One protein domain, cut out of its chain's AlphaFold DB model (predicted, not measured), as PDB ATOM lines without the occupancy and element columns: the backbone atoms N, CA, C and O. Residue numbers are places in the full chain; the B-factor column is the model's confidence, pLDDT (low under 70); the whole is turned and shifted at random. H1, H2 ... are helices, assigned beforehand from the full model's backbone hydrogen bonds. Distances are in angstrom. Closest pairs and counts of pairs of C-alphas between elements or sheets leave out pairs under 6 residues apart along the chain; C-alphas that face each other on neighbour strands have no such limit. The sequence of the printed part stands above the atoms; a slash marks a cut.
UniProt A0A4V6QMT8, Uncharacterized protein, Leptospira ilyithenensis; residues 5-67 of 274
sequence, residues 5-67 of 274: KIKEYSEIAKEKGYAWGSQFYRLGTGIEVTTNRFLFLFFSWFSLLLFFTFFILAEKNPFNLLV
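What this domain is: This is residues 5 to 67 of the 274 residues of an uncharacterized protein of Leptospira ilyithenensis (UniProt A0A4V6QMT8). Two long helices, H1 and H2, meet near their ends as a wide V, and the short H3 follows just past the far end of H2. The 63 printed residues have three named helices, in the order H1, H2, H3, and no named strand; the class is all helix. The whole is extended, with a radius of gyration of the C-alphas of 20.2 A and spans of 62 by 29 by 14 A.

How they stand to each other: Start with H1, residues 5 to 28, which is close to but not clearly touching H2, residues 33 to 57; their closest C-alphas, of Leu 27 and Thr 35, are 5.6 A apart. Their lines stand about perpendicular, at 78 degrees. H3, residues 63 to 66, is apart from both. Every O i to N i+4 pair is within hydrogen-bond range in H1, and 20 of 21 in H2; H3 is too short for such a pair.

Where its parts are: Find C-alpha 5 at (172.562, 225.720, 274.471); from there H1 runs 34.3 A to C-alpha 28. H2 runs 36.4 A from C-alpha 33 to C-alpha 57. H3 ends at C-alpha 66, (225.678, 236.916, 301.606).

The domain as a whole: The two C-alphas farthest apart, of Lys 5 and Val 67, are 63.7 A apart. Both links are tight, and the printed part has no cut. Residues 5 to 6, 20 to 37 and 62 to 67 have pLDDT under 70.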
ATOM      1  N   LYS A   5     171.775 225.606 273.230       64.44
ATOM      2  CA  LYS A   5     172.562 225.720 274.471       64.44
ATOM      3  C   LYS A   5     174.079 225.806 274.241       64.44
ATOM      4  O   LYS A   5     174.761 226.528 274.950       64.44
ATOM      5  N   ILE A   6     174.627 225.097 273.250       68.19
ATOM      6  CA  ILE A   6     176.076 225.097 272.967       68.19
ATOM      7  C   ILE A   6     176.506 226.446 272.385       68.19
ATOM      8  O   ILE A   6     177.592 226.934 272.688       68.19
ATOM      9  N   LYS A   7     175.634 227.071 271.585       70.06
ATOM     10  CA  LYS A   7     175.882 228.400 271.027       70.06
ATOM     11  C   LYS A   7     175.959 229.451 272.139       70.06
ATOM     12  O   LYS A   7     176.925 230.205 272.183       70.06
ATOM     13  N   GLU A   8     175.032 229.399 273.089       73.06
ATOM     14  CA  GLU A   8     174.997 230.289 274.255       73.06
ATOM     15  C   GLU A   8     176.237 230.123 275.157       73.06
ATOM     16  O   GLU A   8     176.912 231.101 275.475       73.06
ATOM     17  N   TYR A   9     176.640 228.884 275.477       72.25
ATOM     18  CA  TYR A   9     177.876 228.644 276.238       72.25
ATOM     19  C   TYR A   9     179.137 229.097 275.493       72.25
ATOM     20  O   TYR A   9     180.076 229.581 276.126       72.25
ATOM     21  N   SER A  10     179.173 228.964 274.164       70.44
ATOM     22  CA  SER A  10     180.310 229.418 273.359       70.44
ATOM     23  C   SER A  10     180.428 230.943 273.315       70.44
ATOM     24  O   SER A  10     181.538 231.468 273.342       70.44
ATOM     25  N   GLU A  11     179.300 231.658 273.313       76.56
ATOM     26  CA  GLU A  11     179.271 233.121 273.351       76.56
ATOM     27  C   GLU A  11     179.710 233.637 274.728       76.56
ATOM     28  O   GLU A  11     180.592 234.493 274.794       76.56
ATOM     29  N   ILE A  12     179.245 233.017 275.821       76.12
ATOM     30  CA  ILE A  12     179.696 233.329 277.190       76.12
ATOM     31  C   ILE A  12     181.193 233.028 277.370       76.12
ATOM     32  O   ILE A  12     181.921 233.798 277.998       76.12
ATOM     33  N   ALA A  13     181.684 231.908 276.831       73.88
ATOM     34  CA  ALA A  13     183.102 231.555 276.895       73.88
ATOM     35  C   ALA A  13     183.968 232.529 276.083       73.88
ATOM     36  O   ALA A  13     185.046 232.915 276.533       73.88
ATOM     37  N   LYS A  14     183.481 232.966 274.917       75.69
ATOM     38  CA  LYS A  14     184.148 233.968 274.084       75.69
ATOM     39  C   LYS A  14     184.208 235.316 274.799       75.69
ATOM     40  O   LYS A  14     185.278 235.911 274.862       75.69
ATOM     41  N   GLU A  15     183.111 235.758 275.404       75.25
ATOM     42  CA  GLU A  15     183.046 237.009 276.167       75.25
ATOM     43  C   GLU A  15     183.982 236.986 277.388       75.25
ATOM     44  O   GLU A  15     184.779 237.907 277.581       75.25
ATOM     45  N   LYS A  16     183.999 235.881 278.147       73.81
ATOM     46  CA  LYS A  16     184.954 235.686 279.251       73.81
ATOM     47  C   LYS A  16     186.406 235.612 278.772       73.81
ATOM     48  O   LYS A  16     187.284 236.152 279.439       73.81
ATOM     49  N   GLY A  17     186.658 234.997 277.618       73.25
ATOM     50  CA  GLY A  17     187.980 234.936 276.992       73.25
ATOM     51  C   GLY A  17     188.500 236.311 276.566       73.25
ATOM     52  O   GLY A  17     189.658 236.630 276.823       73.25
ATOM     53  N   TYR A  18     187.643 237.160 275.991       72.25
ATOM     54  CA  TYR A  18     187.990 238.551 275.671       72.25
ATOM     55  C   TYR A  18     188.204 239.401 276.930       72.25
ATOM     56  O   TYR A  18     189.136 240.207 276.972       72.25
ATOM     57  N   ALA A  19     187.400 239.201 277.977       72.19
ATOM     58  CA  ALA A  19     187.592 239.872 279.262       72.19
ATOM     59  C   ALA A  19     188.938 239.487 279.909       72.19
ATOM     60  O   ALA A  19     189.681 240.359 280.350       72.19
ATOM     61  N   TRP A  20     189.304 238.203 279.885       68.31
ATOM     62  CA  TRP A  20     190.602 237.732 280.374       68.31
ATOM     63  C   TRP A  20     191.763 238.249 279.520       68.31
ATOM     64  O   TRP A  20     192.711 238.821 280.052       68.31
ATOM     65  N   GLY A  21     191.680 238.122 278.193       69.38
ATOM     66  CA  GLY A  21     192.722 238.597 277.279       69.38
ATOM     67  C   GLY A  21     192.968 240.105 277.383       69.38
ATOM     68  O   GLY A  21     194.116 240.543 277.380       69.38
ATOM     69  N   SER A  22     191.910 240.904 277.553       67.06
ATOM     70  CA  SER A  22     192.032 242.354 277.758       67.06
ATOM     71  C   SER A  22     192.577 242.720 279.141       67.06
ATOM     72  O   SER A  22     193.325 243.691 279.244       67.06
ATOM     73  N   GLN A  23     192.295 241.937 280.189       61.28
ATOM     74  CA  GLN A  23     192.946 242.096 281.495       61.28
ATOM     75  C   GLN A  23     194.445 241.792 281.424       61.28
ATOM     76  O   GLN A  23     195.237 242.603 281.896       61.28
ATOM     77  N   PHE A  24     194.849 240.699 280.769       61.19
ATOM     78  CA  PHE A  24     196.267 240.387 280.544       61.19
ATOM     79  C   PHE A  24     196.962 241.429 279.667       61.19
ATOM     80  O   PHE A  24     198.096 241.801 279.952       61.19
ATOM     81  N   TYR A  25     196.282 241.950 278.645       64.06
ATOM     82  CA  TYR A  25     196.810 243.029 277.815       64.06
ATOM     83  C   TYR A  25     197.005 244.316 278.628       64.06
ATOM     84  O   TYR A  25     198.077 244.905 278.570       64.06
ATOM     85  N   ARG A  26     196.031 244.707 279.467       59.97
ATOM     86  CA  ARG A  26     196.147 245.870 280.372       59.97
ATOM     87  C   ARG A  26     197.269 245.695 281.406       59.97
ATOM     88  O   ARG A  26     197.961 246.673 281.694       59.97
ATOM     89  N   LEU A  27     197.488 244.465 281.889       58.47
ATOM     90  CA  LEU A  27     198.629 244.077 282.733       58.47
ATOM     91  C   LEU A  27     199.966 244.059 281.963       58.47
ATOM     92  O   LEU A  27     201.022 244.239 282.551       58.47
ATOM     93  N   GLY A  28     199.952 243.821 280.652       55.56
ATOM     94  CA  GLY A  28     201.151 243.834 279.809       55.56
ATOM     95  C   GLY A  28     201.562 245.240 279.366       55.56
ATOM     96  O   GLY A  28     202.746 245.518 279.215       55.56
ATOM     97  N   THR A  29     200.596 246.147 279.188       57.59
ATOM     98  CA  THR A  29     200.825 247.512 278.682       57.59
ATOM     99  C   THR A  29     201.048 248.569 279.770       57.59
ATOM    100  O   THR A  29     201.201 249.740 279.439       57.59
ATOM    101  N   GLY A  30     201.051 248.206 281.060       56.91
ATOM    102  CA  GLY A  30     201.456 249.121 282.143       56.91
ATOM    103  C   GLY A  30     200.486 250.268 282.458       56.91
ATOM    104  O   GLY A  30     200.898 251.268 283.038       56.91
ATOM    105  N   ILE A  31     199.207 250.154 282.085       57.88
ATOM    106  CA  ILE A  31     198.229 251.258 282.200       57.88
ATOM    107  C   ILE A  31     197.783 251.491 283.662       57.88
ATOM    108  O   ILE A  31     197.347 252.587 284.007       57.88
ATOM    109  N   GLU A  32     197.926 250.501 284.550       60.53
ATOM    110  CA  GLU A  32     197.566 250.610 285.973       60.53
ATOM    111  C   GLU A  32     198.814 250.624 286.878       60.53
ATOM    112  O   GLU A  32     199.736 249.836 286.686       60.53
ATOM    113  N   VAL A  33     198.843 251.470 287.917       57.50
ATOM    114  CA  VAL A  33     199.986 251.620 288.858       57.50
ATOM    115  C   VAL A  33     200.354 250.297 289.559       57.50
ATOM    116  O   VAL A  33     201.511 250.055 289.911       57.50
ATOM    117  N   THR A  34     199.376 249.407 289.725       60.53
ATOM    118  CA  THR A  34     199.528 248.032 290.231       60.53
ATOM    119  C   THR A  34     200.380 247.152 289.314       60.53
ATOM    120  O   THR A  34     201.088 246.272 289.798       60.53
ATOM    121  N   THR A  35     200.379 247.434 288.010       64.81
ATOM    122  CA  THR A  35     201.122 246.695 286.983       64.81
ATOM    123  C   THR A  35     202.624 246.903 287.123       64.81
ATOM    124  O   THR A  35     203.382 245.941 287.078       64.81
ATOM    125  N   ASN A  36     203.066 248.132 287.402       62.84
ATOM    126  CA  ASN A  36     204.487 248.420 287.619       62.84
ATOM    127  C   ASN A  36     205.015 247.760 288.900       62.84
ATOM    128  O   ASN A  36     206.142 247.270 288.924       62.84
ATOM    129  N   ARG A  37     204.189 247.686 289.955       65.31
ATOM    130  CA  ARG A  37     204.530 246.955 291.188       65.31
ATOM    131  C   ARG A  37     204.593 245.450 290.952       65.31
ATOM    132  O   ARG A  37     205.512 244.810 291.448       65.31
ATOM    133  N   PHE A  38     203.655 244.903 290.183       75.31
ATOM    134  CA  PHE A  38     203.659 243.492 289.808       75.31
ATOM    135  C   PHE A  38     204.872 243.139 288.943       75.31
ATOM    136  O   PHE A  38     205.569 242.185 289.259       75.31
ATOM    137  N   LEU A  39     205.180 243.940 287.918       73.12
ATOM    138  CA  LEU A  39     206.370 243.775 287.079       73.12
ATOM    139  C   LEU A  39     207.649 243.843 287.913       73.12
ATOM    140  O   LEU A  39     208.510 242.983 287.770       73.12
ATOM    141  N   PHE A  40     207.764 244.810 288.826       72.94
ATOM    142  CA  PHE A  40     208.914 244.902 289.725       72.94
ATOM    143  C   PHE A  40     209.048 243.668 290.628       72.94
ATOM    144  O   PHE A  40     210.145 243.127 290.767       72.94
ATOM    145  N   LEU A  41     207.940 243.199 291.212       80.19
ATOM    146  CA  LEU A  41     207.939 242.013 292.066       80.19
ATOM    147  C   LEU A  41     208.298 240.757 291.261       80.19
ATOM    148  O   LEU A  41     209.104 239.951 291.714       80.19
ATOM    149  N   PHE A  42     207.738 240.629 290.056       83.19
ATOM    150  CA  PHE A  42     207.984 239.527 289.134       83.19
ATOM    151  C   PHE A  42     209.444 239.498 288.683       83.19
ATOM    152  O   PHE A  42     210.087 238.464 288.806       83.19
ATOM    153  N   PHE A  43     210.003 240.626 288.235       82.44
ATOM    154  CA  PHE A  43     211.407 240.699 287.828       82.44
ATOM    155  C   PHE A  43     212.373 240.551 289.010       82.44
ATOM    156  O   PHE A  43     213.415 239.924 288.841       82.44
ATOM    157  N   SER A  44     212.032 241.040 290.208       80.69
ATOM    158  CA  SER A  44     212.811 240.759 291.426       80.69
ATOM    159  C   SER A  44     212.845 239.265 291.741       80.69
ATOM    160  O   SER A  44     213.919 238.709 291.960       80.69
ATOM    161  N   TRP A  45     211.689 238.597 291.714       84.19
ATOM    162  CA  TRP A  45     211.601 237.155 291.952       84.19
ATOM    163  C   TRP A  45     212.293 236.338 290.865       84.19
ATOM    164  O   TRP A  45     212.994 235.374 291.166       84.19
ATOM    165  N   PHE A  46     212.132 236.741 289.609       86.31
ATOM    166  CA  PHE A  46     212.784 236.105 288.473       86.31
ATOM    167  C   PHE A  46     214.307 236.245 288.557       86.31
ATOM    168  O   PHE A  46     215.019 235.260 288.389       86.31
ATOM    169  N   SER A  47     214.810 237.436 288.894       83.69
ATOM    170  CA  SER A  47     216.239 237.681 289.119       83.69
ATOM    171  C   SER A  47     216.785 236.846 290.281       83.69
ATOM    172  O   SER A  47     217.850 236.247 290.160       83.69
ATOM    173  N   LEU A  48     216.028 236.719 291.378       84.56
ATOM    174  CA  LEU A  48     216.403 235.883 292.521       84.56
ATOM    175  C   LEU A  48     216.496 234.399 292.132       84.56
ATOM    176  O   LEU A  48     217.484 233.740 292.449       84.56
ATOM    177  N   LEU A  49     215.517 233.876 291.393       86.56
ATOM    178  CA  LEU A  49     215.551 232.496 290.890       86.56
ATOM    179  C   LEU A  49     216.712 232.263 289.914       86.56
ATOM    180  O   LEU A  49     217.373 231.223 289.977       86.56
ATOM    181  N   LEU A  50     216.992 233.231 289.041       86.50
ATOM    182  CA  LEU A  50     218.105 233.170 288.093       86.50
ATOM    183  C   LEU A  50     219.462 233.200 288.819       86.50
ATOM    184  O   LEU A  50     220.369 232.445 288.478       86.50
ATOM    185  N   PHE A  51     219.577 233.998 289.881       83.25
ATOM    186  CA  PHE A  51     220.744 234.019 290.758       83.25
ATOM    187  C   PHE A  51     220.983 232.647 291.408       83.25
ATOM    188  O   PHE A  51     222.067 232.088 291.270       83.25
ATOM    189  N   PHE A  52     219.973 232.042 292.045       81.75
ATOM    190  CA  PHE A  52     220.134 230.724 292.677       81.75
ATOM    191  C   PHE A  52     220.460 229.613 291.672       81.75
ATOM    192  O   PHE A  52     221.324 228.781 291.942       81.75
ATOM    193  N   THR A  53     219.814 229.608 290.504       83.56
ATOM    194  CA  THR A  53     220.089 228.608 289.457       83.56
ATOM    195  C   THR A  53     221.506 228.723 288.900       83.56
ATOM    196  O   THR A  53     222.158 227.696 288.725       83.56
ATOM    197  N   PHE A  54     222.031 229.938 288.706       82.69
ATOM    198  CA  PHE A  54     223.424 230.140 288.295       82.69
ATOM    199  C   PHE A  54     224.424 229.614 289.335       82.69
ATOM    200  O   PHE A  54     225.406 228.970 288.975       82.69
ATOM    201  N   PHE A  55     224.169 229.832 290.629       77.81
ATOM    202  CA  PHE A  55     225.041 229.342 291.703       77.81
ATOM    203  C   PHE A  55     225.011 227.816 291.859       77.81
ATOM    204  O   PHE A  55     226.066 227.211 292.050       77.81
ATOM    205  N   ILE A  56     223.837 227.190 291.702       78.69
ATOM    206  CA  ILE A  56     223.707 225.723 291.656       78.69
ATOM    207  C   ILE A  56     224.515 225.156 290.484       78.69
ATOM    208  O   ILE A  56     225.233 224.176 290.656       78.69
ATOM    209  N   LEU A  57     224.446 225.793 289.310       79.38
ATOM    210  CA  LEU A  57     225.182 225.360 288.120       79.38
ATOM    211  C   LEU A  57     226.700 225.559 288.251       79.38
ATOM    212  O   LEU A  57     227.476 224.798 287.685       79.38
ATOM    213  N   ALA A  58     227.124 226.581 288.995       77.50
ATOM    214  CA  ALA A  58     228.526 226.881 289.265       77.50
ATOM    215  C   ALA A  58     229.114 226.078 290.442       77.50
ATOM    216  O   ALA A  58     230.237 226.375 290.850       77.50
ATOM    217  N   GLU A  59     228.358 225.130 291.018       71.88
ATOM    218  CA  GLU A  59     228.719 224.347 292.214       71.88
ATOM    219  C   GLU A  59     229.204 225.210 293.397       71.88
ATOM    220  O   GLU A  59     229.968 224.773 294.258       71.88
ATOM    221  N   LYS A  60     228.764 226.472 293.463       70.38
ATOM    222  CA  LYS A  60     229.134 227.408 294.528       70.38
ATOM    223  C   LYS A  60     227.925 227.686 295.397       70.38
ATOM    224  O   LYS A  60     226.838 227.967 294.906       70.38
ATOM    225  N   ASN A  61     228.123 227.662 296.711       71.00
ATOM    226  CA  ASN A  61     227.062 227.991 297.648       71.00
ATOM    227  C   ASN A  61     226.733 229.503 297.569       71.00
ATOM    228  O   ASN A  61     227.608 230.317 297.881       71.00
ATOM    229  N   PRO A  62     225.502 229.908 297.197       65.00
ATOM    230  CA  PRO A  62     225.108 231.321 297.109       65.00
ATOM    231  C   PRO A  62     225.153 232.043 298.463       65.00
ATOM    232  O   PRO A  62     225.302 233.263 298.511       65.00
ATOM    233  N   PHE A  63     225.087 231.302 299.572       65.44
ATOM    234  CA  PHE A  63     225.162 231.861 300.919       65.44
ATOM    235  C   PHE A  63     226.578 232.301 301.323       65.44
ATOM    236  O   PHE A  63     226.701 233.175 302.179       65.44
ATOM    237  N   ASN A  64     227.639 231.805 300.666       62.50
ATOM    238  CA  ASN A  64     229.018 232.252 300.934       62.50
ATOM    239  C   ASN A  64     229.264 233.721 300.553       62.50
ATOM    240  O   ASN A  64     230.235 234.310 301.015       62.50
ATOM    241  N   LEU A  65     228.419 234.313 299.700       62.28
ATOM    242  CA  LEU A  65     228.535 235.716 299.294       62.28
ATOM    243  C   LEU A  65     227.704 236.660 300.184       62.28
ATOM    244  O   LEU A  65     228.010 237.845 300.281       62.28
ATOM    245  N   LEU A  66     226.640 236.140 300.809       63.44
ATOM    246  CA  LEU A  66     225.678 236.916 301.606       63.44
ATOM    247  C   LEU A  66     226.082 237.053 303.075       63.44
ATOM    248  O   LEU A  66     225.582 237.938 303.766       63.44
ATOM    249  N   VAL A  67     226.983 236.196 303.554       60.75
ATOM    250  CA  VAL A  67     227.538 236.287 304.903       60.75
ATOM    251  C   VAL A  67     228.933 236.916 304.800       60.75
ATOM    252  O   VAL A  67     229.880 236.221 304.440       60.75
TER     253      VAL A  67